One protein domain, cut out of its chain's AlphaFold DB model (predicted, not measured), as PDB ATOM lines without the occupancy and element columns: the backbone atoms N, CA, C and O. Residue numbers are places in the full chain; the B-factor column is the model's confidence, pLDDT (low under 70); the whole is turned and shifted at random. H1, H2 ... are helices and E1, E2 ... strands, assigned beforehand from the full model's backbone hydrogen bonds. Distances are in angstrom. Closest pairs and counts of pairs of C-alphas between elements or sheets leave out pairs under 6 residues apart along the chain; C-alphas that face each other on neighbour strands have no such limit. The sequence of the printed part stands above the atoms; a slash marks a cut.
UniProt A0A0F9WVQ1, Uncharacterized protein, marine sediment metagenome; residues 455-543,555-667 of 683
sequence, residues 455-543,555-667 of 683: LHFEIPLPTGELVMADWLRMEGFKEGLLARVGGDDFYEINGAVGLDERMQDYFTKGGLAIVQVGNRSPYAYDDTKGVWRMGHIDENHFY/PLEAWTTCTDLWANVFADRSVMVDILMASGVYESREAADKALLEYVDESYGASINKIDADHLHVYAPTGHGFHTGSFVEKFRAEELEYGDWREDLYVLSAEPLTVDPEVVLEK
ATOM      1  N   LEU A 455     -29.079 -21.583  94.013       94.25
ATOM      2  CA  LEU A 455     -28.611 -20.310  93.493       94.25
ATOM      3  C   LEU A 455     -28.772 -20.300  91.973       94.25
ATOM      4  O   LEU A 455     -28.741 -21.359  91.343       94.25
ATOM      5  N   HIS A 456     -28.948 -19.109  91.413       96.44
ATOM      6  CA  HIS A 456     -29.031 -18.886  89.976       96.44
ATOM      7  C   HIS A 456     -27.980 -17.867  89.530       96.44
ATOM      8  O   HIS A 456     -27.847 -16.808  90.147       96.44
ATOM      9  N   PHE A 457     -27.230 -18.205  88.482       95.25
ATOM     10  CA  PHE A 457     -26.301 -17.312  87.788       95.25
ATOM     11  C   PHE A 457     -26.240 -17.665  86.297       95.25
ATOM     12  O   PHE A 457     -26.613 -18.768  85.894       95.25
ATOM     13  N   GLU A 458     -25.751 -16.730  85.488       95.12
ATOM     14  CA  GLU A 458     -25.677 -16.864  84.033       95.12
ATOM     15  C   GLU A 458     -24.227 -17.014  83.572       95.12
ATOM     16  O   GLU A 458     -23.358 -16.230  83.953       95.12
ATOM     17  N   ILE A 459     -23.962 -18.008  82.723       93.75
ATOM     18  CA  ILE A 459     -22.665 -18.197  82.071       93.75
ATOM     19  C   ILE A 459     -22.736 -17.601  80.663       93.75
ATOM     20  O   ILE A 459     -23.575 -18.047  79.878       93.75
ATOM     21  N   PRO A 460     -21.861 -16.650  80.293       92.00
ATOM     22  CA  PRO A 460     -21.768 -16.183  78.914       92.00
ATOM     23  C   PRO A 460     -21.149 -17.262  78.019       92.00
ATOM     24  O   PRO A 460     -20.146 -17.880  78.386       92.00
ATOM     25  N   LEU A 461     -21.713 -17.452  76.827       92.25
ATOM     26  CA  LEU A 461     -21.272 -18.440  75.840       92.25
ATOM     27  C   LEU A 461     -20.812 -17.767  74.535       92.25
ATOM     28  O   LEU A 461     -21.477 -17.883  73.505       92.25
ATOM     29  N   PRO A 462     -19.678 -17.039  74.530       88.56
ATOM     30  CA  PRO A 462     -19.206 -16.315  73.348       88.56
ATOM     31  C   PRO A 462     -18.953 -17.203  72.121       88.56
ATOM     32  O   PRO A 462     -18.999 -16.701  70.996       88.56
ATOM     33  N   THR A 463     -18.671 -18.497  72.304       91.00
ATOM     34  CA  THR A 463     -18.518 -19.448  71.191       91.00
ATOM     35  C   THR A 463     -19.777 -20.274  70.934       91.00
ATOM     36  O   THR A 463     -19.899 -20.881  69.869       91.00
ATOM     37  N   GLY A 464     -20.716 -20.297  71.888       91.75
ATOM     38  CA  GLY A 464     -21.847 -21.224  71.894       91.75
ATOM     39  C   GLY A 464     -21.430 -22.679  72.140       91.75
ATOM     40  O   GLY A 464     -22.206 -23.588  71.855       91.75
ATOM     41  N   GLU A 465     -20.208 -22.933  72.616       93.25
ATOM     42  CA  GLU A 465     -19.694 -24.277  72.899       93.25
ATOM     43  C   GLU A 465     -19.373 -24.416  74.390       93.25
ATOM     44  O   GLU A 465     -18.430 -23.815  74.904       93.25
ATOM     45  N   LEU A 466     -20.154 -25.242  75.086       93.25
ATOM     46  CA  LEU A 466     -19.970 -25.545  76.499       93.25
ATOM     47  C   LEU A 466     -19.024 -26.733  76.657       93.25
ATOM     48  O   LEU A 466     -19.326 -27.843  76.213       93.25
ATOM     49  N   VAL A 467     -17.904 -26.505  77.333       92.62
ATOM     50  CA  VAL A 467     -16.991 -27.562  77.765       92.62
ATOM     51  C   VAL A 467     -17.395 -28.003  79.158       92.62
ATOM     52  O   VAL A 467     -17.552 -27.163  80.042       92.62
ATOM     53  N   MET A 468     -17.538 -29.307  79.365       89.81
ATOM     54  CA  MET A 468     -17.944 -29.875  80.649       89.81
ATOM     55  C   MET A 468     -17.145 -31.135  80.965       89.81
ATOM     56  O   MET A 468     -16.975 -31.999  80.101       89.81
ATOM     57  N   ALA A 469     -16.658 -31.235  82.200       86.06
ATOM     58  CA  ALA A 469     -15.905 -32.375  82.708       86.06
ATOM     59  C   ALA A 469     -15.986 -32.426  84.239       86.06
ATOM     60  O   ALA A 469     -16.127 -31.394  84.883       86.06
ATOM     61  N   ASP A 470     -15.792 -33.601  84.837       77.62
ATOM     62  CA  ASP A 470     -15.548 -33.725  86.286       77.62
ATOM     63  C   ASP A 470     -14.379 -32.838  86.741       77.62
ATOM     64  O   ASP A 470     -14.503 -31.943  87.578       77.62
ATOM     65  N   TRP A 471     -13.238 -33.039  86.086       78.94
ATOM     66  CA  TRP A 471     -12.081 -32.173  86.185       78.94
ATOM     67  C   TRP A 471     -11.246 -32.287  84.913       78.94
ATOM     68  O   TRP A 471     -10.992 -33.395  84.433       78.94
ATOM     69  N   LEU A 472     -10.752 -31.165  84.388       83.62
ATOM     70  CA  LEU A 472      -9.813 -31.186  83.268       83.62
ATOM     71  C   LEU A 472      -8.419 -31.574  83.780       83.62
ATOM     72  O   LEU A 472      -7.693 -30.776  84.375       83.62
ATOM     73  N   ARG A 473      -8.042 -32.838  83.563       84.94
ATOM     74  CA  ARG A 473      -6.739 -33.412  83.950       84.94
ATOM     75  C   ARG A 473      -5.699 -33.230  82.840       84.94
ATOM     76  O   ARG A 473      -5.001 -34.178  82.489       84.94
ATOM     77  N   MET A 474      -5.623 -32.027  82.280       88.88
ATOM     78  CA  MET A 474      -4.641 -31.672  81.255       88.88
ATOM     79  C   MET A 474      -3.568 -30.736  81.811       88.88
ATOM     80  O   MET A 474      -3.805 -29.995  82.770       88.88
ATOM     81  N   GLU A 475      -2.374 -30.797  81.222       92.00
ATOM     82  CA  GLU A 475      -1.252 -29.937  81.599       92.00
ATOM     83  C   GLU A 475      -1.638 -28.456  81.468       92.00
ATOM     84  O   GLU A 475      -2.342 -28.065  80.542       92.00
ATOM     85  N   GLY A 476      -1.230 -27.626  82.425       91.06
ATOM     86  CA  GLY A 476      -1.516 -26.196  82.413       91.06
ATOM     87  C   GLY A 476      -2.907 -25.813  82.923       91.06
ATOM     88  O   GLY A 476      -3.074 -24.679  83.362       91.06
ATOM     89  N   PHE A 477      -3.907 -26.703  82.955       91.56
ATOM     90  CA  PHE A 477      -5.242 -26.309  83.431       91.56
ATOM     91  C   PHE A 477      -5.231 -25.896  84.909       91.56
ATOM     92  O   PHE A 477      -5.730 -24.829  85.270       91.56
ATOM     93  N   LYS A 478      -4.599 -26.705  85.769       89.69
ATOM     94  CA  LYS A 478      -4.482 -26.407  87.202       89.69
ATOM     95  C   LYS A 478      -3.666 -25.136  87.439       89.69
ATOM     96  O   LYS A 478      -4.070 -24.286  88.226       89.69
ATOM     97  N   GLU A 479      -2.520 -25.012  86.779       91.25
ATOM     98  CA  GLU A 479      -1.613 -23.872  86.908       91.25
ATOM     99  C   GLU A 479      -2.281 -22.576  86.441       91.25
ATOM    100  O   GLU A 479      -2.187 -21.554  87.116       91.25
ATOM    101  N   GLY A 480      -3.000 -22.634  85.319       91.31
ATOM    102  CA  GLY A 480      -3.739 -21.508  84.766       91.31
ATOM    103  C   GLY A 480      -4.903 -21.069  85.644       91.31
ATOM    104  O   GLY A 480      -5.103 -19.872  85.859       91.31
ATOM    105  N   LEU A 481      -5.631 -22.024  86.227       89.81
ATOM    106  CA  LEU A 481      -6.716 -21.714  87.153       89.81
ATOM    107  C   LEU A 481      -6.185 -21.071  88.440       89.81
ATOM    108  O   LEU A 481      -6.714 -20.050  88.874       89.81
ATOM    109  N   LEU A 482      -5.094 -21.602  89.006       89.56
ATOM    110  CA  LEU A 482      -4.412 -21.003  90.160       89.56
ATOM    111  C   LEU A 482      -3.880 -19.597  89.847       89.56
ATOM    112  O   LEU A 482      -3.965 -18.709  90.695       89.56
ATOM    113  N   ALA A 483      -3.367 -19.373  88.633       88.94
ATOM    114  CA  ALA A 483      -2.899 -18.061  88.195       88.94
ATOM    115  C   ALA A 483      -4.034 -17.025  88.115       88.94
ATOM    116  O   ALA A 483      -3.803 -15.853  88.414       88.94
ATOM    117  N   ARG A 484      -5.252 -17.449  87.749       88.56
ATOM    118  CA  ARG A 484      -6.433 -16.576  87.654       88.56
ATOM    119  C   ARG A 484      -7.127 -16.344  88.996       88.56
ATOM    120  O   ARG A 484      -7.397 -15.202  89.355       88.56
ATOM    121  N   VAL A 485      -7.420 -17.412  89.737       87.19
ATOM    122  CA  VAL A 485      -8.180 -17.346  91.000       87.19
ATOM    123  C   VAL A 485      -7.314 -16.808  92.149       87.19
ATOM    124  O   VAL A 485      -7.793 -16.021  92.970       87.19
ATOM    125  N   GLY A 486      -6.024 -17.162  92.155       77.25
ATOM    126  CA  GLY A 486      -5.038 -16.766  93.159       77.25
ATOM    127  C   GLY A 486      -5.061 -17.630  94.428       77.25
ATOM    128  O   GLY A 486      -6.119 -17.952  94.957       77.25
ATOM    129  N   GLY A 487      -3.870 -17.946  94.957       65.31
ATOM    130  CA  GLY A 487      -3.693 -18.795  96.150       65.31
ATOM    131  C   GLY A 487      -3.859 -20.295  95.863       65.31
ATOM    132  O   GLY A 487      -4.238 -20.667  94.759       65.31
ATOM    133  N   ASP A 488      -3.545 -21.164  96.834       62.69
ATOM    134  CA  ASP A 488      -3.936 -22.580  96.740       62.69
ATOM    135  C   ASP A 488      -5.438 -22.738  97.071       62.69
ATOM    136  O   ASP A 488      -6.007 -21.918  97.794       62.69
ATOM    137  N   ASP A 489      -6.068 -23.803  96.561       67.56
ATOM    138  CA  ASP A 489      -7.487 -24.172  96.756       67.56
ATOM    139  C   ASP A 489      -7.771 -24.553  98.231       67.56
ATOM    140  O   ASP A 489      -7.902 -25.726  98.574       67.56
ATOM    141  N   PHE A 490      -7.794 -23.565  99.136       68.62
ATOM    142  CA  PHE A 490      -7.931 -23.741 100.594       68.62
ATOM    143  C   PHE A 490      -9.381 -23.683 101.113       68.62
ATOM    144  O   PHE A 490      -9.593 -23.550 102.321       68.62
ATOM    145  N   TYR A 491     -10.388 -23.756 100.240       78.12
ATOM    146  CA  TYR A 491     -11.790 -23.692 100.663       78.12
ATOM    147  C   TYR A 491     -12.185 -24.934 101.487       78.12
ATOM    148  O   TYR A 491     -11.839 -26.065 101.140       78.12
ATOM    149  N   GLU A 492     -12.938 -24.745 102.578       75.69
ATOM    150  CA  GLU A 492     -13.482 -25.853 103.382       75.69
ATOM    151  C   GLU A 492     -14.676 -26.492 102.660       75.69
ATOM    152  O   GLU A 492     -15.820 -26.069 102.813       75.69
ATOM    153  N   ILE A 493     -14.405 -27.526 101.863       75.44
ATOM    154  CA  ILE A 493     -15.409 -28.207 101.030       75.44
ATOM    155  C   ILE A 493     -16.468 -28.986 101.826       75.44
ATOM    156  O   ILE A 493     -17.476 -29.393 101.254       75.44
ATOM    157  N   ASN A 494     -16.261 -29.220 103.129       71.56
ATOM    158  CA  ASN A 494     -17.271 -29.856 103.982       71.56
ATOM    159  C   ASN A 494     -18.230 -28.850 104.634       71.56
ATOM    160  O   ASN A 494     -19.073 -29.271 105.425       71.56
ATOM    161  N   GLY A 495     -18.082 -27.548 104.368       73.38
ATOM    162  CA  GLY A 495     -18.983 -26.509 104.861       73.38
ATOM    163  C   GLY A 495     -19.667 -25.762 103.718       73.38
ATOM    164  O   GLY A 495     -19.040 -25.468 102.702       73.38
ATOM    165  N   ALA A 496     -20.936 -25.374 103.904       80.56
ATOM    166  CA  ALA A 496     -21.703 -24.706 102.848       80.56
ATOM    167  C   ALA A 496     -21.046 -23.418 102.338       80.56
ATOM    168  O   ALA A 496     -20.998 -23.192 101.136       80.56
ATOM    169  N   VAL A 497     -20.510 -22.599 103.249       80.06
ATOM    170  CA  VAL A 497     -19.855 -21.338 102.879       80.06
ATOM    171  C   VAL A 497     -18.614 -21.584 102.033       80.06
ATOM    172  O   VAL A 497     -18.421 -20.882 101.053       80.06
ATOM    173  N   GLY A 498     -17.815 -22.606 102.357       83.12
ATOM    174  CA  GLY A 498     -16.644 -22.939 101.551       83.12
ATOM    175  C   GLY A 498     -17.027 -23.378 100.137       83.12
ATOM    176  O   GLY A 498     -16.345 -23.009  99.186       83.12
ATOM    177  N   LEU A 499     -18.143 -24.100  99.978       87.69
ATOM    178  CA  LEU A 499     -18.679 -24.459  98.659       87.69
ATOM    179  C   LEU A 499     -19.174 -23.230  97.880       87.69
ATOM    180  O   LEU A 499     -18.828 -23.081  96.709       87.69
ATOM    181  N   ASP A 500     -19.931 -22.342  98.528       88.31
ATOM    182  CA  ASP A 500     -20.463 -21.125  97.901       88.31
ATOM    183  C   ASP A 500     -19.336 -20.148  97.507       88.31
ATOM    184  O   ASP A 500     -19.345 -19.602  96.403       88.31
ATOM    185  N   GLU A 501     -18.338 -19.957  98.379       88.56
ATOM    186  CA  GLU A 501     -17.155 -19.124  98.123       88.56
ATOM    187  C   GLU A 501     -16.312 -19.685  96.978       88.56
ATOM    188  O   GLU A 501     -15.904 -18.933  96.092       88.56
ATOM    189  N   ARG A 502     -16.091 -21.006  96.955       89.62
ATOM    190  CA  ARG A 502     -15.363 -21.675  95.871       89.62
ATOM    191  C   ARG A 502     -16.078 -21.494  94.537       89.62
ATOM    192  O   ARG A 502     -15.436 -21.121  93.559       89.62
ATOM    193  N   MET A 503     -17.394 -21.709  94.500       92.25
ATOM    194  CA  MET A 503     -18.201 -21.514  93.292       92.25
ATOM    195  C   MET A 503     -18.119 -20.070  92.790       92.25
ATOM    196  O   MET A 503     -17.871 -19.844  91.605       92.25
ATOM    197  N   GLN A 504     -18.265 -19.096  93.693       93.00
ATOM    198  CA  GLN A 504     -18.182 -17.680  93.354       93.00
ATOM    199  C   GLN A 504     -16.804 -17.298  92.807       93.00
ATOM    200  O   GLN A 504     -16.721 -16.628  91.780       93.00
ATOM    201  N   ASP A 505     -15.723 -17.677  93.487       91.88
ATOM    202  CA  ASP A 505     -14.368 -17.277  93.106       91.88
ATOM    203  C   ASP A 505     -13.933 -17.922  91.788       91.88
ATOM    204  O   ASP A 505     -13.381 -17.241  90.922       91.88
ATOM    205  N   TYR A 506     -14.228 -19.210  91.596       92.38
ATOM    206  CA  TYR A 506     -13.929 -19.903  90.343       92.38
ATOM    207  C   TYR A 506     -14.664 -19.256  89.168       92.38
ATOM    208  O   TYR A 506     -14.070 -19.053  88.105       92.38
ATOM    209  N   PHE A 507     -15.916 -18.851  89.378       94.19
ATOM    210  CA  PHE A 507     -16.701 -18.211  88.338       94.19
ATOM    211  C   PHE A 507     -16.264 -16.761  88.086       94.19
ATOM    212  O   PHE A 507     -15.890 -16.409  86.973       94.19
ATOM    213  N   THR A 508     -16.236 -15.920  89.118       92.69
ATOM    214  CA  THR A 508     -15.977 -14.474  88.970       92.69
ATOM    215  C   THR A 508     -14.519 -14.130  88.667       92.69
ATOM    216  O   THR A 508     -14.250 -13.092  88.067       92.69
ATOM    217  N   LYS A 509     -13.560 -14.985  89.048       91.31
ATOM    218  CA  LYS A 509     -12.127 -14.779  88.758       91.31
ATOM    219  C   LYS A 509     -11.626 -15.668  87.624       91.31
ATOM    220  O   LYS A 509     -10.792 -15.235  86.833       91.31
ATOM    221  N   GLY A 510     -12.102 -16.911  87.550       89.31
ATOM    222  CA  GLY A 510     -11.666 -17.890  86.549       89.31
ATOM    223  C   GLY A 510     -12.539 -17.945  85.293       89.31
ATOM    224  O   GLY A 510     -12.037 -18.336  84.241       89.31
ATOM    225  N   GLY A 511     -13.811 -17.542  85.383       91.00
ATOM    226  CA  GLY A 511     -14.838 -17.783  84.358       91.00
ATOM    227  C   GLY A 511     -15.400 -19.208  84.376       91.00
ATOM    228  O   GLY A 511     -16.162 -19.579  83.488       91.00
ATOM    229  N   LEU A 512     -15.023 -20.014  85.371       92.69
ATOM    230  CA  LEU A 512     -15.327 -21.439  85.446       92.69
ATOM    231  C   LEU A 512     -16.459 -21.693  86.440       92.69
ATOM    232  O   LEU A 512     -16.318 -21.395  87.625       92.69
ATOM    233  N   ALA A 513     -17.561 -22.286  85.989       94.19
ATOM    234  CA  ALA A 513     -18.572 -22.795  86.902       94.19
ATOM    235  C   ALA A 513     -18.110 -24.126  87.499       94.19
ATOM    236  O   ALA A 513     -17.611 -25.000  86.790       94.19
ATOM    237  N   ILE A 514     -18.293 -24.278  88.809       91.88
ATOM    238  CA  ILE A 514     -18.027 -25.516  89.542       91.88
ATOM    239  C   ILE A 514     -19.232 -25.841  90.417       91.88
ATOM    240  O   ILE A 514     -19.595 -25.064  91.297       91.88
ATOM    241  N   VAL A 515     -19.864 -26.988  90.176       91.19
ATOM    242  CA  VAL A 515     -21.056 -27.424  90.912       91.19
ATOM    243  C   VAL A 515     -20.751 -28.710  91.663       91.19
ATOM    244  O   VAL A 515     -20.370 -29.716  91.070       91.19
ATOM    245  N   GLN A 516     -20.926 -28.684  92.983       88.44
ATOM    246  CA  GLN A 516     -20.726 -29.850  93.836       88.44
ATOM    247  C   GLN A 516     -21.878 -30.849  93.644       88.44
ATOM    248  O   GLN A 516     -23.041 -30.499  93.830       88.44
ATOM    249  N   VAL A 517     -21.551 -32.099  93.307       82.69
ATOM    250  CA  VAL A 517     -22.533 -33.171  93.043       82.69
ATOM    251  C   VAL A 517     -22.358 -34.394  93.952       82.69
ATOM    252  O   VAL A 517     -23.235 -35.252  94.013       82.69
ATOM    253  N   GLY A 518     -21.278 -34.444  94.741       77.44
ATOM    254  CA  GLY A 518     -20.970 -35.566  95.633       77.44
ATOM    255  C   GLY A 518     -20.405 -36.775  94.882       77.44
ATOM    256  O   GLY A 518     -20.082 -36.684  93.705       77.44
ATOM    257  N   ASN A 519     -20.266 -37.918  95.561       73.00
ATOM    258  CA  ASN A 519     -19.827 -39.174  94.934       73.00
ATOM    259  C   ASN A 519     -20.981 -39.826  94.153       73.00
ATOM    260  O   ASN A 519     -21.533 -40.855  94.550       73.00
ATOM    261  N   ARG A 520     -21.402 -39.136  93.103       68.56
ATOM    262  CA  ARG A 520     -22.559 -39.400  92.253       68.56
ATOM    263  C   ARG A 520     -22.099 -39.150  90.828       68.56
ATOM    264  O   ARG A 520     -21.385 -38.181  90.645       68.56
ATOM    265  N   SER A 521     -22.453 -39.996  89.861       70.69
ATOM    266  CA  SER A 521     -22.106 -39.820  88.437       70.69
ATOM    267  C   SER A 521     -23.314 -39.261  87.672       70.69
ATOM    268  O   SER A 521     -24.144 -40.058  87.227       70.69
ATOM    269  N   PRO A 522     -23.490 -37.929  87.579       74.88
ATOM    270  CA  PRO A 522     -24.669 -37.348  86.967       74.88
ATOM    271  C   PRO A 522     -24.639 -37.513  85.451       74.88
ATOM    272  O   PRO A 522     -23.601 -37.391  84.794       74.88
ATOM    273  N   TYR A 523     -25.831 -37.702  84.910       80.38
ATOM    274  CA  TYR A 523     -26.111 -37.706  83.485       80.38
ATOM    275  C   TYR A 523     -26.891 -36.444  83.124       80.38
ATOM    276  O   TYR A 523     -27.712 -35.970  83.918       80.38
ATOM    277  N   ALA A 524     -26.635 -35.896  81.939       85.06
ATOM    278  CA  ALA A 524     -27.434 -34.818  81.379       85.06
ATOM    279  C   ALA A 524     -28.626 -35.412  80.632       85.06
ATOM    280  O   ALA A 524     -28.432 -36.166  79.677       85.06
ATOM    281  N   TYR A 525     -29.846 -35.040  81.012       86.06
ATOM    282  CA  TYR A 525     -31.040 -35.411  80.252       86.06
ATOM    283  C   TYR A 525     -31.716 -34.169  79.673       86.06
ATOM    284  O   TYR A 525     -31.966 -33.202  80.398       86.06
ATOM    285  N   ASP A 526     -32.013 -34.249  78.378       80.81
ATOM    286  CA  ASP A 526     -32.805 -33.308  77.577       80.81
ATOM    287  C   ASP A 526     -34.199 -33.920  77.380       80.81
ATOM    288  O   ASP A 526     -34.523 -34.508  76.349       80.81
ATOM    289  N   ASP A 527     -35.007 -33.889  78.435       79.56
ATOM    290  CA  ASP A 527     -36.438 -34.204  78.365       79.56
ATOM    291  C   ASP A 527     -37.286 -32.952  78.098       79.56
ATOM    292  O   ASP A 527     -38.438 -33.056  77.681       79.56
ATOM    293  N   THR A 528     -36.712 -31.763  78.304       86.00
ATOM    294  CA  THR A 528     -37.340 -30.468  78.040       86.00
ATOM    295  C   THR A 528     -36.440 -29.654  77.124       86.00
ATOM    296  O   THR A 528     -35.299 -29.356  77.461       86.00
ATOM    297  N   LYS A 529     -36.963 -29.257  75.960       87.31
ATOM    298  CA  LYS A 529     -36.174 -28.567  74.935       87.31
ATOM    299  C   LYS A 529     -35.486 -27.318  75.501       87.31
ATOM    300  O   LYS A 529     -36.161 -26.391  75.937       87.31
ATOM    301  N   GLY A 530     -34.161 -27.267  75.365       88.88
ATOM    302  CA  GLY A 530     -33.345 -26.140  75.829       88.88
ATOM    303  C   GLY A 530     -33.026 -26.181  77.324       88.88
ATOM    304  O   GLY A 530     -32.450 -25.224  77.833       88.88
ATOM    305  N   VAL A 531     -33.375 -27.272  78.009       92.38
ATOM    306  CA  VAL A 531     -33.054 -27.518  79.413       92.38
ATOM    307  C   VAL A 531     -32.306 -28.841  79.523       92.38
ATOM    308  O   VAL A 531     -32.746 -29.869  79.017       92.38
ATOM    309  N   TRP A 532     -31.191 -28.827  80.242       91.69
ATOM    310  CA  TRP A 532     -30.424 -30.018  80.583       91.69
ATOM    311  C   TRP A 532     -30.443 -30.170  82.093       91.69
ATOM    312  O   TRP A 532     -29.803 -29.398  82.812       91.69
ATOM    313  N   ARG A 533     -31.195 -31.152  82.594       91.19
ATOM    314  CA  ARG A 533     -31.239 -31.408  84.039       91.19
ATOM    315  C   ARG A 533     -30.267 -32.531  84.367       91.19
ATOM    316  O   ARG A 533     -30.349 -33.633  83.820       91.19
ATOM    317  N   MET A 534     -29.317 -32.202  85.224       89.88
ATOM    318  CA  MET A 534     -28.146 -33.004  85.535       89.88
ATOM    319  C   MET A 534     -28.458 -33.825  86.772       89.88
ATOM    320  O   MET A 534     -28.768 -33.250  87.813       89.88
ATOM    321  N   GLY A 535     -28.415 -35.152  86.686       88.25
ATOM    322  CA  GLY A 535     -28.912 -35.969  87.787       88.25
ATOM    323  C   GLY A 535     -28.884 -37.471  87.558       88.25
ATOM    324  O   GLY A 535     -28.140 -37.980  86.719       88.25
ATOM    325  N   HIS A 536     -29.711 -38.172  88.330       85.44
ATOM    326  CA  HIS A 536     -29.872 -39.620  88.277       85.44
ATOM    327  C   HIS A 536     -31.300 -40.016  87.925       85.44
ATOM    328  O   HIS A 536     -32.264 -39.353  88.309       85.44
ATOM    329  N   ILE A 537     -31.411 -41.140  87.223       84.56
ATOM    330  CA  ILE A 537     -32.669 -41.820  86.949       84.56
ATOM    331  C   ILE A 537     -32.613 -43.181  87.639       84.56
ATOM    332  O   ILE A 537     -31.654 -43.931  87.451       84.56
ATOM    333  N   ASP A 538     -33.631 -43.503  88.438       85.69
ATOM    334  CA  ASP A 538     -33.835 -44.860  88.939       85.69
ATOM    335  C   ASP A 538     -34.364 -45.732  87.802       85.69
ATOM    336  O   ASP A 538     -35.567 -45.796  87.535       85.69
ATOM    337  N   GLU A 539     -33.443 -46.402  87.110       81.38
ATOM    338  CA  GLU A 539     -33.776 -47.279  85.992       81.38
ATOM    339  C   GLU A 539     -34.786 -48.361  86.388       81.38
ATOM    340  O   GLU A 539     -35.622 -48.718  85.561       81.38
ATOM    341  N   ASN A 540     -34.786 -48.835  87.646       83.94
ATOM    342  CA  ASN A 540     -35.705 -49.886  88.101       83.94
ATOM    343  C   ASN A 540     -37.171 -49.468  87.980       83.94
ATOM    344  O   ASN A 540     -38.033 -50.324  87.801       83.94
ATOM    345  N   HIS A 541     -37.463 -48.166  88.018       84.06
ATOM    346  CA  HIS A 541     -38.811 -47.647  87.806       84.06
ATOM    347  C   HIS A 541     -39.379 -48.016  86.425       84.06
ATOM    348  O   HIS A 541     -40.589 -48.169  86.239       84.06
ATOM    349  N   PHE A 542     -38.499 -48.196  85.441       84.31
ATOM    350  CA  PHE A 542     -38.859 -48.522  84.067       84.31
ATOM    351  C   PHE A 542     -38.940 -50.028  83.817       84.31
ATOM    352  O   PHE A 542     -39.187 -50.421  82.680       84.31
ATOM    353  N   TYR A 543     -38.788 -50.866  84.846       85.69
ATOM    354  CA  TYR A 543     -38.927 -52.318  84.750       85.69
ATOM    355  C   TYR A 543     -39.961 -52.841  85.760       85.69
ATOM    356  O   TYR A 543     -40.190 -52.249  86.813       85.69
ATOM    357  N   PRO A 555     -36.055 -41.063  79.595       80.25
ATOM    358  CA  PRO A 555     -35.389 -39.904  79.015       80.25
ATOM    359  C   PRO A 555     -34.104 -40.284  78.285       80.25
ATOM    360  O   PRO A 555     -33.343 -41.141  78.741       80.25
ATOM    361  N   LEU A 556     -33.863 -39.636  77.146       79.12
ATOM    362  CA  LEU A 556     -32.621 -39.810  76.409       79.12
ATOM    363  C   LEU A 556     -31.514 -38.999  77.075       79.12
ATOM    364  O   LEU A 556     -31.681 -37.829  77.418       79.12
ATOM    365  N   GLU A 557     -30.373 -39.649  77.235       80.75
ATOM    366  CA  GLU A 557     -29.160 -39.007  77.698       80.75
ATOM    367  C   GLU A 557     -28.612 -38.083  76.601       80.75
ATOM    368  O   GLU A 557     -28.384 -38.515  75.468       80.75
ATOM    369  N   ALA A 558     -28.405 -36.813  76.943       79.75
ATOM    370  CA  ALA A 558     -27.756 -35.841  76.073       79.75
ATOM    371  C   ALA A 558     -26.227 -36.015  76.105       79.75
ATOM    372  O   ALA A 558     -25.594 -36.011  75.050       79.75
ATOM    373  N   TRP A 559     -25.647 -36.199  77.300       78.81
ATOM    374  CA  TRP A 559     -24.231 -36.532  77.513       78.81
ATOM    375  C   TRP A 559     -23.938 -36.979  78.961       78.81
ATOM    376  O   TRP A 559     -24.703 -36.691  79.886       78.81
ATOM    377  N   THR A 560     -22.778 -37.618  79.167       69.38
ATOM    378  CA  THR A 560     -22.286 -38.070  80.482       69.38
ATOM    379  C   THR A 560     -21.121 -37.221  80.985       69.38
ATOM    380  O   THR A 560     -20.226 -36.865  80.217       69.38
ATOM    381  N   THR A 561     -21.036 -37.038  82.302       70.06
ATOM    382  CA  THR A 561     -19.805 -36.610  82.986       70.06
ATOM    383  C   THR A 561     -19.467 -37.596  84.098       70.06
ATOM    384  O   THR A 561     -20.269 -37.818  85.002       70.06
ATOM    385  N   CYS A 562     -18.288 -38.218  84.033       65.25
ATOM    386  CA  CYS A 562     -17.846 -39.178  85.043       65.25
ATOM    387  C   CYS A 562     -17.211 -38.444  86.226       65.25
ATOM    388  O   CYS A 562     -16.020 -38.158  86.187       65.25
ATOM    389  N   THR A 563     -17.985 -38.174  87.272       59.69
ATOM    390  CA  THR A 563     -17.507 -37.502  88.488       59.69
ATOM    391  C   THR A 563     -17.080 -38.512  89.554       59.69
ATOM    392  O   THR A 563     -17.864 -38.908  90.417       59.69
ATOM    393  N   ASP A 564     -15.835 -38.997  89.459       59.53
ATOM    394  CA  ASP A 564     -15.156 -39.683  90.573       59.53
ATOM    395  C   ASP A 564     -14.663 -38.672  91.628       59.53
ATOM    396  O   ASP A 564     -14.484 -39.015  92.803       59.53
ATOM    397  N   LEU A 565     -14.493 -37.411  91.223       57.78
ATOM    398  CA  LEU A 565     -14.287 -36.259  92.084       57.78
ATOM    399  C   LEU A 565     -15.641 -35.571  92.309       57.78
ATOM    400  O   LEU A 565     -16.561 -35.632  91.510       57.78
ATOM    401  N   TRP A 566     -15.843 -34.994  93.487       76.50
ATOM    402  CA  TRP A 566     -17.192 -34.702  93.986       76.50
ATOM    403  C   TRP A 566     -17.879 -33.470  93.339       76.50
ATOM    404  O   TRP A 566     -18.845 -32.950  93.909       76.50
ATOM    405  N   ALA A 567     -17.396 -32.975  92.195       85.44
ATOM    406  CA  ALA A 567     -17.863 -31.754  91.535       85.44
ATOM    407  C   ALA A 567     -17.796 -31.863  90.003       85.44
ATOM    408  O   ALA A 567     -16.972 -32.588  89.474       85.44
ATOM    409  N   ASN A 568     -18.631 -31.099  89.301       88.31
ATOM    410  CA  ASN A 568     -18.593 -30.958  87.845       88.31
ATOM    411  C   ASN A 568     -18.160 -29.533  87.481       88.31
ATOM    412  O   ASN A 568     -18.668 -28.575  88.073       88.31
ATOM    413  N   VAL A 569     -17.241 -29.385  86.526       91.06
ATOM    414  CA  VAL A 569     -16.747 -28.090  86.046       91.06
ATOM    415  C   VAL A 569     -17.163 -27.831  84.606       91.06
ATOM    416  O   VAL A 569     -17.091 -28.713  83.747       91.06
ATOM    417  N   PHE A 570     -17.592 -26.604  84.324       92.81
ATOM    418  CA  PHE A 570     -17.990 -26.207  82.978       92.81
ATOM    419  C   PHE A 570     -17.832 -24.715  82.710       92.81
ATOM    420  O   PHE A 570     -17.957 -23.880  83.604       92.81
ATOM    421  N   ALA A 571     -17.540 -24.392  81.456       94.56
ATOM    422  CA  ALA A 571     -17.408 -23.034  80.943       94.56
ATOM    423  C   ALA A 571     -17.504 -23.050  79.414       94.56
ATOM    424  O   ALA A 571     -17.417 -24.111  78.790       94.56
ATOM    425  N   ASP A 572     -17.633 -21.875  78.805       94.88
ATOM    426  CA  ASP A 572     -17.437 -21.743  77.363       94.88
ATOM    427  C   ASP A 572     -16.013 -22.173  76.966       94.88
ATOM    428  O   ASP A 572     -15.041 -21.970  77.703       94.88
ATOM    429  N   ARG A 573     -15.872 -22.758  75.776       94.25
ATOM    430  CA  ARG A 573     -14.584 -23.186  75.225       94.25
ATOM    431  C   ARG A 573     -13.532 -22.087  75.244       94.25
ATOM    432  O   ARG A 573     -12.377 -22.360  75.578       94.25
ATOM    433  N   SER A 574     -13.899 -20.851  74.923       93.62
ATOM    434  CA  SER A 574     -12.943 -19.752  74.908       93.62
ATOM    435  C   SER A 574     -12.394 -19.443  76.299       93.62
ATOM    436  O   SER A 574     -11.215 -19.110  76.412       93.62
ATOM    437  N   VAL A 575     -13.205 -19.641  77.347       93.81
ATOM    438  CA  VAL A 575     -12.812 -19.511  78.756       93.81
ATOM    439  C   VAL A 575     -11.867 -20.639  79.172       93.81
ATOM    440  O   VAL A 575     -10.880 -20.396  79.867       93.81
ATOM    441  N   MET A 576     -12.102 -21.870  78.710       93.69
ATOM    442  CA  MET A 576     -11.165 -22.976  78.951       93.69
ATOM    443  C   MET A 576      -9.792 -22.693  78.326       93.69
ATOM    444  O   MET A 576      -8.766 -22.873  78.979       93.69
ATOM    445  N   VAL A 577      -9.761 -22.183  77.092       94.62
ATOM    446  CA  VAL A 577      -8.517 -21.785  76.405       94.62
ATOM    447  C   VAL A 577      -7.810 -20.651  77.147       94.62
ATOM    448  O   VAL A 577      -6.601 -20.689  77.344       94.62
ATOM    449  N   ASP A 578      -8.567 -19.665  77.598       93.44
ATOM    450  CA  ASP A 578      -8.131 -18.549  78.438       93.44
ATOM    451  C   ASP A 578      -7.426 -19.006  79.729       93.44
ATOM    452  O   ASP A 578      -6.368 -18.479  80.094       93.44
ATOM    453  N   ILE A 579      -7.989 -20.008  80.410       93.19
ATOM    454  CA  ILE A 579      -7.379 -20.636  81.588       93.19
ATOM    455  C   ILE A 579      -6.060 -21.309  81.193       93.19
ATOM    456  O   ILE A 579      -5.036 -21.064  81.827       93.19
ATOM    457  N   LEU A 580      -6.046 -22.101  80.118       94.56
ATOM    458  CA  LEU A 580      -4.831 -22.764  79.637       94.56
ATOM    459  C   LEU A 580      -3.735 -21.762  79.253       94.56
ATOM    460  O   LEU A 580      -2.569 -21.987  79.568       94.56
ATOM    461  N   MET A 581      -4.085 -20.629  78.646       94.50
ATOM    462  CA  MET A 581      -3.128 -19.568  78.324       94.50
ATOM    463  C   MET A 581      -2.508 -18.939  79.573       94.50
ATOM    464  O   MET A 581      -1.299 -18.707  79.607       94.50
ATOM    465  N   ALA A 582      -3.302 -18.725  80.625       92.25
ATOM    466  CA  ALA A 582      -2.818 -18.158  81.884       92.25
ATOM    467  C   ALA A 582      -1.764 -19.037  82.586       92.25
ATOM    468  O   ALA A 582      -1.006 -18.543  83.419       92.25
ATOM    469  N   SER A 583      -1.677 -20.324  82.235       93.06
ATOM    470  CA  SER A 583      -0.679 -21.252  82.781       93.06
ATOM    471  C   SER A 583       0.757 -20.973  82.325       93.06
ATOM    472  O   SER A 583       1.708 -21.388  82.987       93.06
ATOM    473  N   GLY A 584       0.925 -20.314  81.171       91.69
ATOM    474  CA  GLY A 584       2.219 -20.146  80.506       91.69
ATOM    475  C   GLY A 584       2.809 -21.424  79.888       91.69
ATOM    476  O   GLY A 584       3.933 -21.375  79.389       91.69
ATOM    477  N   VAL A 585       2.087 -22.553  79.907       94.88
ATOM    478  CA  VAL A 585       2.512 -23.823  79.284       94.88
ATOM    479  C   VAL A 585       2.391 -23.763  77.760       94.88
ATOM    480  O   VAL A 585       3.262 -24.256  77.044       94.88
ATOM    481  N   TYR A 586       1.321 -23.143  77.260       94.38
ATOM    482  CA  TYR A 586       1.012 -23.077  75.835       94.38
ATOM    483  C   TYR A 586       1.544 -21.787  75.207       94.38
ATOM    484  O   TYR A 586       1.377 -20.697  75.748       94.38
ATOM    485  N   GLU A 587       2.178 -21.915  74.040       92.19
ATOM    486  CA  GLU A 587       2.816 -20.793  73.334       92.19
ATOM    487  C   GLU A 587       1.826 -19.849  72.636       92.19
ATOM    488  O   GLU A 587       2.157 -18.694  72.372       92.19
ATOM    489  N   SER A 588       0.620 -20.332  72.326       94.00
ATOM    490  CA  SER A 588      -0.428 -19.568  71.652       94.00
ATOM    491  C   SER A 588      -1.822 -20.098  71.980       94.00
ATOM    492  O   SER A 588      -1.982 -21.256  72.383       94.00
ATOM    493  N   ARG A 589      -2.845 -19.263  71.744       93.38
ATOM    494  CA  ARG A 589      -4.255 -19.648  71.912       93.38
ATOM    495  C   ARG A 589      -4.622 -20.831  71.028       93.38
ATOM    496  O   ARG A 589      -5.331 -21.719  71.478       93.38
ATOM    497  N   GLU A 590      -4.119 -20.871  69.795       95.06
ATOM    498  CA  GLU A 590      -4.366 -21.974  68.864       95.06
ATOM    499  C   GLU A 590      -3.767 -23.289  69.372       95.06
ATOM    500  O   GLU A 590      -4.358 -24.349  69.174       95.06
ATOM    501  N   ALA A 591      -2.605 -23.238  70.035       94.44
ATOM    502  CA  ALA A 591      -1.987 -24.417  70.633       94.44
ATOM    503  C   ALA A 591      -2.781 -24.916  71.849       94.44
ATOM    504  O   ALA A 591      -3.017 -26.118  71.964       94.44
ATOM    505  N   ALA A 592      -3.227 -24.004  72.718       95.19
ATOM    506  CA  ALA A 592      -4.076 -24.330  73.864       95.19
ATOM    507  C   ALA A 592      -5.439 -24.902  73.432       95.19
ATOM    508  O   ALA A 592      -5.874 -25.928  73.946       95.19
ATOM    509  N   ASP A 593      -6.083 -24.280  72.443       95.25
ATOM    510  CA  ASP A 593      -7.360 -24.724  71.881       95.25
ATOM    511  C   ASP A 593      -7.258 -26.102  71.223       95.25
ATOM    512  O   ASP A 593      -8.076 -26.987  71.469       95.25
ATOM    513  N   LYS A 594      -6.195 -26.327  70.447       95.50
ATOM    514  CA  LYS A 594      -5.916 -27.642  69.874       95.50
ATOM    515  C   LYS A 594      -5.710 -28.703  70.960       95.50
ATOM    516  O   LYS A 594      -6.254 -29.795  70.833       95.50
ATOM    517  N   ALA A 595      -4.955 -28.391  72.013       94.44
ATOM    518  CA  ALA A 595      -4.723 -29.322  73.116       94.44
ATOM    519  C   ALA A 595      -6.013 -29.652  73.882       94.44
ATOM    520  O   ALA A 595      -6.199 -30.793  74.298       94.44
ATOM    521  N   LEU A 596      -6.912 -28.677  74.044       94.81
ATOM    522  CA  LEU A 596      -8.224 -28.893  74.650       94.81
ATOM    523  C   LEU A 596      -9.084 -29.841  73.804       94.81
ATOM    524  O   LEU A 596      -9.659 -30.780  74.346       94.81
ATOM    525  N   LEU A 597      -9.143 -29.622  72.486       94.62
ATOM    526  CA  LEU A 597      -9.860 -30.509  71.565       94.62
ATOM    527  C   LEU A 597      -9.310 -31.940  71.606       94.62
ATOM    528  O   LEU A 597     -10.080 -32.883  71.757       94.62
ATOM    529  N   GLU A 598      -7.985 -32.094  71.522       93.62
ATOM    530  CA  GLU A 598      -7.325 -33.404  71.606       93.62
ATOM    531  C   GLU A 598      -7.624 -34.090  72.950       93.62
ATOM    532  O   GLU A 598      -7.942 -35.277  72.980       93.62
ATOM    533  N   TYR A 599      -7.597 -33.342  74.059       91.81
ATOM    534  CA  TYR A 599      -7.934 -33.877  75.376       91.81
ATOM    535  C   TYR A 599      -9.377 -34.383  75.445       91.81
ATOM    536  O   TYR A 599      -9.603 -35.471  75.973       91.81
ATOM    537  N   VAL A 600     -10.344 -33.617  74.935       89.50
ATOM    538  CA  VAL A 600     -11.764 -34.000  74.951       89.50
ATOM    539  C   VAL A 600     -12.023 -35.218  74.063       89.50
ATOM    540  O   VAL A 600     -12.763 -36.109  74.471       89.50
ATOM    541  N   ASP A 601     -11.384 -35.300  72.894       87.62
ATOM    542  CA  ASP A 601     -11.525 -36.446  71.985       87.62
ATOM    543  C   ASP A 601     -10.958 -37.749  72.584       87.62
ATOM    544  O   ASP A 601     -11.469 -38.840  72.312       87.62
ATOM    545  N   GLU A 602      -9.897 -37.657  73.393       86.00
ATOM    546  CA  GLU A 602      -9.218 -38.818  73.984       86.00
ATOM    547  C   GLU A 602      -9.717 -39.184  75.394       86.00
ATOM    548  O   GLU A 602      -9.559 -40.332  75.828       86.00
ATOM    549  N   SER A 603     -10.312 -38.239  76.127       79.88
ATOM    550  CA  SER A 603     -10.678 -38.417  77.536       79.88
ATOM    551  C   SER A 603     -12.122 -38.861  77.719       79.88
ATOM    552  O   SER A 603     -13.070 -38.187  77.330       79.88
ATOM    553  N   TYR A 604     -12.309 -39.969  78.435       71.75
ATOM    554  CA  TYR A 604     -13.633 -40.368  78.898       71.75
ATOM    555  C   TYR A 604     -14.169 -39.370  79.939       71.75
ATOM    556  O   TYR A 604     -13.516 -39.129  80.953       71.75
ATOM    557  N   GLY A 605     -15.368 -38.825  79.708       72.50
ATOM    558  CA  GLY A 605     -16.067 -37.956  80.664       72.50
ATOM    559  C   GLY A 605     -15.780 -36.454  80.541       72.50
ATOM    560  O   GLY A 605     -16.271 -35.698  81.378       72.50
ATOM    561  N   ALA A 606     -15.032 -36.025  79.519       85.12
ATOM    562  CA  ALA A 606     -14.967 -34.633  79.080       85.12
ATOM    563  C   ALA A 606     -15.767 -34.475  77.777       85.12
ATOM    564  O   ALA A 606     -15.774 -35.374  76.939       85.12
ATOM    565  N   SER A 607     -16.465 -33.355  77.606       87.31
ATOM    566  CA  SER A 607     -17.314 -33.120  76.435       87.31
ATOM    567  C   SER A 607     -17.313 -31.656  76.009       87.31
ATOM    568  O   SER A 607     -17.133 -30.762  76.836       87.31
ATOM    569  N   ILE A 608     -17.530 -31.428  74.712       91.62
ATOM    570  CA  ILE A 608     -17.805 -30.114  74.127       91.62
ATOM    571  C   ILE A 608     -19.165 -30.212  73.448       91.62
ATOM    572  O   ILE A 608     -19.336 -30.978  72.499       91.62
ATOM    573  N   ASN A 609     -20.131 -29.441  73.939       89.81
ATOM    574  CA  ASN A 609     -21.503 -29.457  73.451       89.81
ATOM    575  C   ASN A 609     -21.883 -28.093  72.895       89.81
ATOM    576  O   ASN A 609     -21.631 -27.061  73.515       89.81
ATOM    577  N   LYS A 610     -22.531 -28.087  71.730       90.81
ATOM    578  CA  LYS A 610     -23.042 -26.855  71.140       90.81
ATOM    579  C   LYS A 610     -24.356 -26.460  71.808       90.81
ATOM    580  O   LYS A 610     -25.327 -27.212  71.748       90.81
ATOM    581  N   ILE A 611     -24.382 -25.265  72.377       89.31
ATOM    582  CA  ILE A 611     -25.539 -24.647  73.013       89.31
ATOM    583  C   ILE A 611     -25.972 -23.475  72.131       89.31
ATOM    584  O   ILE A 611     -25.194 -22.566  71.858       89.31
ATOM    585  N   ASP A 612     -27.208 -23.510  71.637       82.06
ATOM    586  CA  ASP A 612     -27.765 -22.456  70.777       82.06
ATOM    587  C   ASP A 612     -28.315 -21.296  71.627       82.06
ATOM    588  O   ASP A 612     -29.509 -21.002  71.593       82.06
ATOM    589  N   ALA A 613     -27.455 -20.704  72.462       87.75
ATOM    590  CA  ALA A 613     -27.782 -19.583  73.341       87.75
ATOM    591  C   ALA A 613     -26.545 -18.713  73.612       87.75
ATOM    592  O   ALA A 613     -25.434 -19.229  73.724       87.75
ATOM    593  N   ASP A 614     -26.750 -17.402  73.759       88.62
ATOM    594  CA  ASP A 614     -25.675 -16.453  74.097       88.62
ATOM    595  C   ASP A 614     -25.275 -16.543  75.581       88.62
ATOM    596  O   ASP A 614     -24.150 -16.208  75.955       88.62
ATOM    597  N   HIS A 615     -26.212 -16.973  76.430       92.12
ATOM    598  CA  HIS A 615     -26.034 -17.172  77.864       92.12
ATOM    599  C   HIS A 615     -26.697 -18.483  78.279       92.12
ATOM    600  O   HIS A 615     -27.664 -18.928  77.663       92.12
ATOM    601  N   LEU A 616     -26.173 -19.095  79.335       94.69
ATOM    602  CA  LEU A 616     -26.730 -20.297  79.936       94.69
ATOM    603  C   LEU A 616     -27.082 -20.022  81.394       94.69
ATOM    604  O   LEU A 616     -26.212 -19.674  82.191       94.69
ATOM    605  N   HIS A 617     -28.347 -20.219  81.741       96.00
ATOM    606  CA  HIS A 617     -28.849 -20.130  83.105       96.00
ATOM    607  C   HIS A 617     -28.463 -21.387  83.880       96.00
ATOM    608  O   HIS A 617     -28.735 -22.508  83.443       96.00
ATOM    609  N   VAL A 618     -27.843 -21.206  85.043       96.19
ATOM    610  CA  VAL A 618     -27.398 -22.295  85.914       96.19
ATOM    611  C   VAL A 618     -28.155 -22.230  87.225       96.19
ATOM    612  O   VAL A 618     -27.979 -21.291  87.994       96.19
ATOM    613  N   TYR A 619     -28.944 -23.261  87.508       97.00
ATOM    614  CA  TYR A 619     -29.603 -23.468  88.793       97.00
ATOM    615  C   TYR A 619     -28.862 -24.565  89.550       97.00
ATOM    616  O   TYR A 619     -29.070 -25.756  89.311       97.00
ATOM    617  N   ALA A 620     -27.971 -24.155  90.448       95.44
ATOM    618  CA  ALA A 620     -27.119 -25.050  91.220       95.44
ATOM    619  C   ALA A 620     -27.544 -25.085  92.695       95.44
ATOM    620  O   ALA A 620     -28.104 -24.106  93.197       95.44
ATOM    621  N   PRO A 621     -27.275 -26.179  93.426       93.44
ATOM    622  CA  PRO A 621     -27.454 -26.194  94.866       93.44
ATOM    623  C   PRO A 621     -26.533 -25.153  95.507       93.44
ATOM    624  O   PRO A 621     -25.344 -25.086  95.193       93.44
ATOM    625  N   THR A 622     -27.066 -24.378  96.454       91.06
ATOM    626  CA  THR A 622     -26.193 -23.700  97.424       91.06
ATOM    627  C   THR A 622     -25.468 -24.760  98.249       91.06
ATOM    628  O   THR A 622     -25.925 -25.904  98.346       91.06
ATOM    629  N   GLY A 623     -24.388 -24.399  98.938       86.19
ATOM    630  CA  GLY A 623     -23.743 -25.302  99.885       86.19
ATOM    631  C   GLY A 623     -24.734 -25.859 100.921       86.19
ATOM    632  O   GLY A 623     -24.674 -27.036 101.279       86.19
ATOM    633  N   HIS A 624     -25.720 -25.055 101.344       81.75
ATOM    634  CA  HIS A 624     -26.822 -25.522 102.191       81.75
ATOM    635  C   HIS A 624     -27.722 -26.535 101.470       81.75
ATOM    636  O   HIS A 624     -28.023 -27.592 102.031       81.75
ATOM    637  N   GLY A 625     -28.146 -26.223 100.241       86.31
ATOM    638  CA  GLY A 625     -28.972 -27.091  99.402       86.31
ATOM    639  C   GLY A 625     -28.342 -28.456  99.149       86.31
ATOM    640  O   GLY A 625     -29.034 -29.469  99.234       86.31
ATOM    641  N   PHE A 626     -27.026 -28.480  98.932       87.00
ATOM    642  CA  PHE A 626     -26.236 -29.696  98.761       87.00
ATOM    643  C   PHE A 626     -26.192 -30.529 100.049       87.00
ATOM    644  O   PHE A 626     -26.598 -31.690 100.052       87.00
ATOM    645  N   HIS A 627     -25.757 -29.943 101.173       79.56
ATOM    646  CA  HIS A 627     -25.586 -30.688 102.428       79.56
ATOM    647  C   HIS A 627     -26.895 -31.211 103.025       79.56
ATOM    648  O   HIS A 627     -26.900 -32.252 103.681       79.56
ATOM    649  N   THR A 628     -27.992 -30.475 102.843       77.88
ATOM    650  CA  THR A 628     -29.303 -30.869 103.376       77.88
ATOM    651  C   THR A 628     -30.116 -31.733 102.422       77.88
ATOM    652  O   THR A 628     -31.155 -32.234 102.834       77.88
ATOM    653  N   GLY A 629     -29.694 -31.881 101.160       83.12
ATOM    654  CA  GLY A 629     -30.515 -32.484 100.104       83.12
ATOM    655  C   GLY A 629     -31.714 -31.621  99.689       83.12
ATOM    656  O   GLY A 629     -32.487 -32.010  98.818       83.12
ATOM    657  N   SER A 630     -31.873 -30.425 100.266       85.12
ATOM    658  CA  SER A 630     -33.060 -29.604 100.038       85.12
ATOM    659  C   SER A 630     -33.160 -29.048  98.619       85.12
ATOM    660  O   SER A 630     -34.255 -28.669  98.216       85.12
ATOM    661  N   PHE A 631     -32.073 -29.027  97.841       91.00
ATOM    662  CA  PHE A 631     -32.158 -28.729  96.409       91.00
ATOM    663  C   PHE A 631     -33.043 -29.757  95.695       91.00
ATOM    664  O   PHE A 631     -34.052 -29.387  95.099       91.00
ATOM    665  N   VAL A 632     -32.723 -31.044  95.846       88.50
ATOM    666  CA  VAL A 632     -33.471 -32.166  95.256       88.50
ATOM    667  C   VAL A 632     -34.941 -32.117  95.684       88.50
ATOM    668  O   VAL A 632     -35.863 -32.261  94.876       88.50
ATOM    669  N   GLU A 633     -35.175 -31.858  96.970       87.62
ATOM    670  CA  GLU A 633     -36.519 -31.853  97.542       87.62
ATOM    671  C   GLU A 633     -37.356 -30.635  97.125       87.62
ATOM    672  O   GLU A 633     -38.560 -30.778  96.916       87.62
ATOM    673  N   LYS A 634     -36.752 -29.442  97.019       90.19
ATOM    674  CA  LYS A 634     -37.494 -28.170  96.928       90.19
ATOM    675  C   LYS A 634     -37.394 -27.462  95.587       90.19
ATOM    676  O   LYS A 634     -38.291 -26.684  95.278       90.19
ATOM    677  N   PHE A 635     -36.329 -27.661  94.812       94.06
ATOM    678  CA  PHE A 635     -36.171 -26.962  93.539       94.06
ATOM    679  C   PHE A 635     -37.230 -27.438  92.547       94.06
ATOM    680  O   PHE A 635     -37.230 -28.600  92.137       94.06
ATOM    681  N   ARG A 636     -38.150 -26.544  92.184       93.50
ATOM    682  CA  ARG A 636     -39.222 -26.794  91.221       93.50
ATOM    683  C   ARG A 636     -39.332 -25.599  90.279       93.50
ATOM    684  O   ARG A 636     -39.334 -24.461  90.746       93.50
ATOM    685  N   ALA A 637     -39.429 -25.878  88.985       94.50
ATOM    686  CA  ALA A 637     -39.704 -24.903  87.936       94.50
ATOM    687  C   ALA A 637     -41.009 -25.264  87.213       94.50
ATOM    688  O   ALA A 637     -41.296 -26.450  87.044       94.50
ATOM    689  N   GLU A 638     -41.796 -24.267  86.796       93.81
ATOM    690  CA  GLU A 638     -43.081 -24.495  86.107       93.81
ATOM    691  C   GLU A 638     -42.915 -25.248  84.779       93.81
ATOM    692  O   GLU A 638     -43.814 -25.974  84.356       93.81
ATOM    693  N   GLU A 639     -41.762 -25.090  84.131       93.44
ATOM    694  CA  GLU A 639     -41.434 -25.702  82.846       93.44
ATOM    695  C   GLU A 639     -41.049 -27.183  82.957       93.44
ATOM    696  O   GLU A 639     -40.958 -27.859  81.934       93.44
ATOM    697  N   LEU A 640     -40.799 -27.692  84.171       90.75
ATOM    698  CA  LEU A 640     -40.217 -29.015  84.387       90.75
ATOM    699  C   LEU A 640     -41.197 -29.979  85.053       90.75
ATOM    700  O   LEU A 640     -41.851 -29.665  86.049       90.75
ATOM    701  N   GLU A 641     -41.229 -31.210  84.547       87.31
ATOM    702  CA  GLU A 641     -41.946 -32.311  85.185       87.31
ATOM    703  C   GLU A 641     -41.042 -33.046  86.186       87.31
ATOM    704  O   GLU A 641     -39.892 -33.394  85.897       87.31
ATOM    705  N   TYR A 642     -41.562 -33.310  87.383       84.00
ATOM    706  CA  TYR A 642     -40.841 -34.010  88.447       84.00
ATOM    707  C   TYR A 642     -41.525 -35.343  88.735       84.00
ATOM    708  O   TYR A 642     -42.678 -35.369  89.163       84.00
ATOM    709  N   GLY A 643     -40.807 -36.439  88.494       81.44
ATOM    710  CA  GLY A 643     -41.226 -37.790  88.856       81.44
ATOM    711  C   GLY A 643     -40.339 -38.363  89.957       81.44
ATOM    712  O   GLY A 643     -39.154 -38.049  90.016       81.44
ATOM    713  N   ASP A 644     -40.898 -39.244  90.787       81.88
ATOM    714  CA  ASP A 644     -40.190 -39.886  91.911       81.88
ATOM    715  C   ASP A 644     -38.990 -40.748  91.466       81.88
ATOM    716  O   ASP A 644     -38.138 -41.107  92.273       81.88
ATOM    717  N   TRP A 645     -38.921 -41.082  90.176       85.19
ATOM    718  CA  TRP A 645     -37.840 -41.833  89.537       85.19
ATOM    719  C   TRP A 645     -36.644 -40.969  89.124       85.19
ATOM    720  O   TRP A 645     -35.654 -41.507  88.627       85.19
ATOM    721  N   ARG A 646     -36.725 -39.643  89.287       85.50
ATOM    722  CA  ARG A 646     -35.682 -38.698  88.888       85.50
ATOM    723  C   ARG A 646     -35.187 -37.888  90.072       85.50
ATOM    724  O   ARG A 646     -35.967 -37.305  90.819       85.50
ATOM    725  N   GLU A 647     -33.871 -37.764  90.161       88.81
ATOM    726  CA  GLU A 647     -33.198 -36.899  91.118       88.81
ATOM    727  C   GLU A 647     -32.320 -35.889  90.374       88.81
ATOM    728  O   GLU A 647     -31.283 -36.253  89.818       88.81
ATOM    729  N   ASP A 648     -32.728 -34.618  90.375       90.81
ATOM    730  CA  ASP A 648     -31.944 -33.526  89.791       90.81
ATOM    731  C   ASP A 648     -30.910 -33.005  90.794       90.81
ATOM    732  O   ASP A 648     -31.252 -32.575  91.896       90.81
ATOM    733  N   LEU A 649     -29.643 -32.999  90.390       91.12
ATOM    734  CA  LEU A 649     -28.522 -32.441  91.144       91.12
ATOM    735  C   LEU A 649     -28.294 -30.960  90.838       91.12
ATOM    736  O   LEU A 649     -27.927 -30.218  91.741       91.12
ATOM    737  N   TYR A 650     -28.488 -30.543  89.586       94.06
ATOM    738  CA  TYR A 650     -28.526 -29.143  89.147       94.06
ATOM    739  C   TYR A 650     -29.173 -29.041  87.758       94.06
ATOM    740  O   TYR A 650     -29.360 -30.053  87.079       94.06
ATOM    741  N   VAL A 651     -29.540 -27.834  87.326       94.81
ATOM    742  CA  VAL A 651     -30.226 -27.609  86.043       94.81
ATOM    743  C   VAL A 651     -29.521 -26.530  85.232       94.81
ATOM    744  O   VAL A 651     -29.157 -25.485  85.767       94.81
ATOM    745  N   LEU A 652     -29.346 -26.787  83.940       94.69
ATOM    746  CA  LEU A 652     -28.878 -25.825  82.948       94.69
ATOM    747  C   LEU A 652     -30.035 -25.486  82.011       94.69
ATOM    748  O   LEU A 652     -30.748 -26.392  81.584       94.69
ATOM    749  N   SER A 653     -30.219 -24.215  81.668       95.00
ATOM    750  CA  SER A 653     -31.303 -23.783  80.783       95.00
ATOM    751  C   SER A 653     -30.857 -22.669  79.843       95.00
ATOM    752  O   SER A 653     -30.153 -21.749  80.248       95.00
ATOM    753  N   ALA A 654     -31.268 -22.745  78.578       94.19
ATOM    754  CA  ALA A 654     -31.020 -21.706  77.577       94.19
ATOM    755  C   ALA A 654     -31.855 -20.436  77.819       94.19
ATOM    756  O   ALA A 654     -31.464 -19.353  77.404       94.19
ATOM    757  N   GLU A 655     -32.994 -20.574  78.498       93.44
ATOM    758  CA  GLU A 655     -33.907 -19.485  78.860       93.44
ATOM    759  C   GLU A 655     -34.153 -19.507  80.379       93.44
ATOM    760  O   GLU A 655     -34.050 -20.574  80.997       93.44
ATOM    761  N   PRO A 656     -34.492 -18.376  81.015       94.44
ATOM    762  CA  PRO A 656     -34.757 -18.352  82.447       94.44
ATOM    763  C   PRO A 656     -35.989 -19.203  82.783       94.44
ATOM    764  O   PRO A 656     -37.022 -19.110  82.122       94.44
ATOM    765  N   LEU A 657     -35.875 -20.018  83.832       95.56
ATOM    766  CA  LEU A 657     -36.960 -20.845  84.356       95.56
ATOM    767  C   LEU A 657     -37.813 -20.074  85.363       95.56
ATOM    768  O   LEU A 657     -37.314 -19.249  86.137       95.56
ATOM    769  N   THR A 658     -39.099 -20.408  85.417       95.75
ATOM    770  CA  THR A 658     -40.039 -19.846  86.384       95.75
ATOM    771  C   THR A 658     -39.951 -20.633  87.689       95.75
ATOM    772  O   THR A 658     -40.546 -21.701  87.839       95.75
ATOM    773  N   VAL A 659     -39.181 -20.101  88.640       94.56
ATOM    774  CA  VAL A 659     -38.860 -20.731  89.932       94.56
ATOM    775  C   VAL A 659     -39.381 -19.910  91.109       94.56
ATOM    776  O   VAL A 659     -39.516 -18.689  91.026       94.56
ATOM    777  N   ASP A 660     -39.646 -20.573  92.236       92.31
ATOM    778  CA  ASP A 660     -40.036 -19.887  93.470       92.31
ATOM    779  C   ASP A 660     -38.867 -19.020  93.992       92.31
ATOM    780  O   ASP A 660     -37.812 -19.570  94.348       92.31
ATOM    781  N   PRO A 661     -39.022 -17.683  94.101       89.31
ATOM    782  CA  PRO A 661     -37.992 -16.818  94.678       89.31
ATOM    783  C   PRO A 661     -37.722 -17.146  96.153       89.31
ATOM    784  O   PRO A 661     -36.696 -16.741  96.706       89.31
ATOM    785  N   GLU A 662     -38.606 -17.900  96.818       88.56
ATOM    786  CA  GLU A 662     -38.354 -18.435  98.149       88.56
ATOM    787  C   GLU A 662     -37.348 -19.594  98.187       88.56
ATOM    788  O   GLU A 662     -36.732 -19.837  99.226       88.56
ATOM    789  N   VAL A 663     -37.092 -20.238  97.046       89.50
ATOM    790  CA  VAL A 663     -36.185 -21.387  96.908       89.50
ATOM    791  C   VAL A 663     -34.849 -21.003  96.277       89.50
ATOM    792  O   VAL A 663     -33.825 -21.593  96.640       89.50
ATOM    793  N   VAL A 664     -34.847 -20.026  95.366       93.25
ATOM    794  CA  VAL A 664     -33.683 -19.663  94.545       93.25
ATOM    795  C   VAL A 664     -33.072 -18.332  94.983       93.25
ATOM    796  O   VAL A 664     -33.766 -17.344  95.216       93.25
ATOM    797  N   LEU A 665     -31.744 -18.307  95.103       90.31
ATOM    798  CA  LEU A 665     -30.945 -17.110  95.332       90.31
ATOM    799  C   LEU A 665     -30.362 -16.592  94.016       90.31
ATOM    800  O   LEU A 665     -29.381 -17.134  93.512       90.31
ATOM    801  N   GLU A 666     -30.922 -15.502  93.512       90.81
ATOM    802  CA  GLU A 666     -30.414 -14.798  92.333       90.81
ATOM    803  C   GLU A 666     -29.035 -14.168  92.598       90.81
ATOM    804  O   GLU A 666     -28.848 -13.430  93.576       90.81
ATOM    805  N   LYS A 667     -28.061 -14.439  91.724       90.50
ATOM    806  CA  LYS A 667     -26.708 -13.878  91.783       90.50
ATOM    807  C   LYS A 667     -26.382 -13.133  90.495       90.50
ATOM    808  O   LYS A 667     -26.248 -13.723  89.434       90.50
TER     809      LYS A 667
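What this domain is: This is residues 455 to 543 and 555 to 667 of the 683 residues of an uncharacterized protein of marine sediment metagenome (UniProt A0A0F9WVQ1). Two sheets lie face to face as a sandwich with nearly aligned strands: a strongly twisted large sheet of seven strands and, over part of it, a small sheet of four. H4 and H5 cover the small sheet's face turned away from the large sheet, H2 packs on that same face beside E3, H1 stands about perpendicular to H2 and H4, making a corner with H2 where Val 485 comes close to Lys 509 and packing on H4 at Ala 582, and H3 lies farthest out, after E5. The printed part has 202 residues with seven named helices and eleven named strands, in the order E1 E2 H1 H2 E3 E4 E5 H3 E6 E7 H4 H5 E8 E9 H6 H7 E10 E11. The large sheet, E6 E4 E5 E10 E9 E1 E11, is mixed and the small one, E3 E7 E2 E8, antiparallel. The class is mixed, helices and strands, and the whole is compact, with a radius of gyration of the C-alphas of 16.6 A and spans of 50 by 34 by 30 A.

How they stand to each other: The large sheet runs E6, residues 557 to 560, E4, 523 to 528, E5, 531 to 537, E10, 646 to 653, E9, 615 to 621, E1, 455 to 460, and E11, 664 to 666. E1 and E11 are parallel, the other neighbours antiparallel. Within hydrogen-bond range are N 558 and O 524 of E6 and E4, 2.8 A, N 523 and O 535 of the hairpin E4 and E5, 2.9 A, N 532 and O 652 of E5 and E10, 2.8 A, N 619 and O 651 of E9 and E10, 2.8 A, N 455 and O 620 of E1 and E9, 2.8 A, and N 456 and O 665 of E1 and E11, 2.9 A. E10 bends by 81 degrees at residue 649. The small sheet runs E3, residues 513 to 516, E7, 567 to 572, E2, 465 to 469, and E8, 606 to 610, with N 513 and O 570, 2.9 A, N 467 and O 571, 2.8 A, and N 466 and O 609, 2.8 A, within range across its pairs. The sheets form a sandwich, 9.4 A centre to centre where they face each other. They make a jelly roll, one long hairpin wound over both sheets, with E1 and E9, E2 and E8, E3 and E7, E4 and E6 as nested pairs. H2, residues 496 to 510, H4, 573 to 582, and H5, 589 to 602, are on the same face of the small sheet, in two layers. H4 and H5 touch at a steep tilt of 63 degrees, opposite ways, closest at C-alphas 577 and 593, 5.5 A. H1, residues 477 to 485, touches H4 about perpendicular at 84 degrees, closest at C-alphas 480 and 582, 4.5 A. H6, residues 623 to 628, touches H2 with C-alphas 623 and 496 closest, 3.6 A, and only grazes the large sheet. H7, residues 630 to 634, is on the large sheet at a height of 5.0 A, over none of its strands. H3, residues 539 to 542, touches no helix and is too short for an O i to N i+4 pair; in the other helices every such pair is within hydrogen-bond range.

Where its parts are: E1 begins at C-alpha 455 (-28.611, -20.310, 93.493). H2 measures 20.3 A from first to last C-alpha, H5 19.9 A, E9 19.3 A, E10 17.5 A and E7 17.4 A. E11 ends at C-alpha 666 (-30.414, -14.798, 92.333).

The domain as a whole: The C-alphas farthest apart, those of Tyr 543 and Glu 587, are 53.5 A apart. Residues 544 to 554 are not printed; C-alphas 543 and 555 are 14.1 A apart across this cut. Of the links printed whole, H7 to E10 is long, with 11 residues. The mean pLDDT of the printed part is 87.4, and it is under 70 at residues 487 to 490, 520, 560 and 562 to 565.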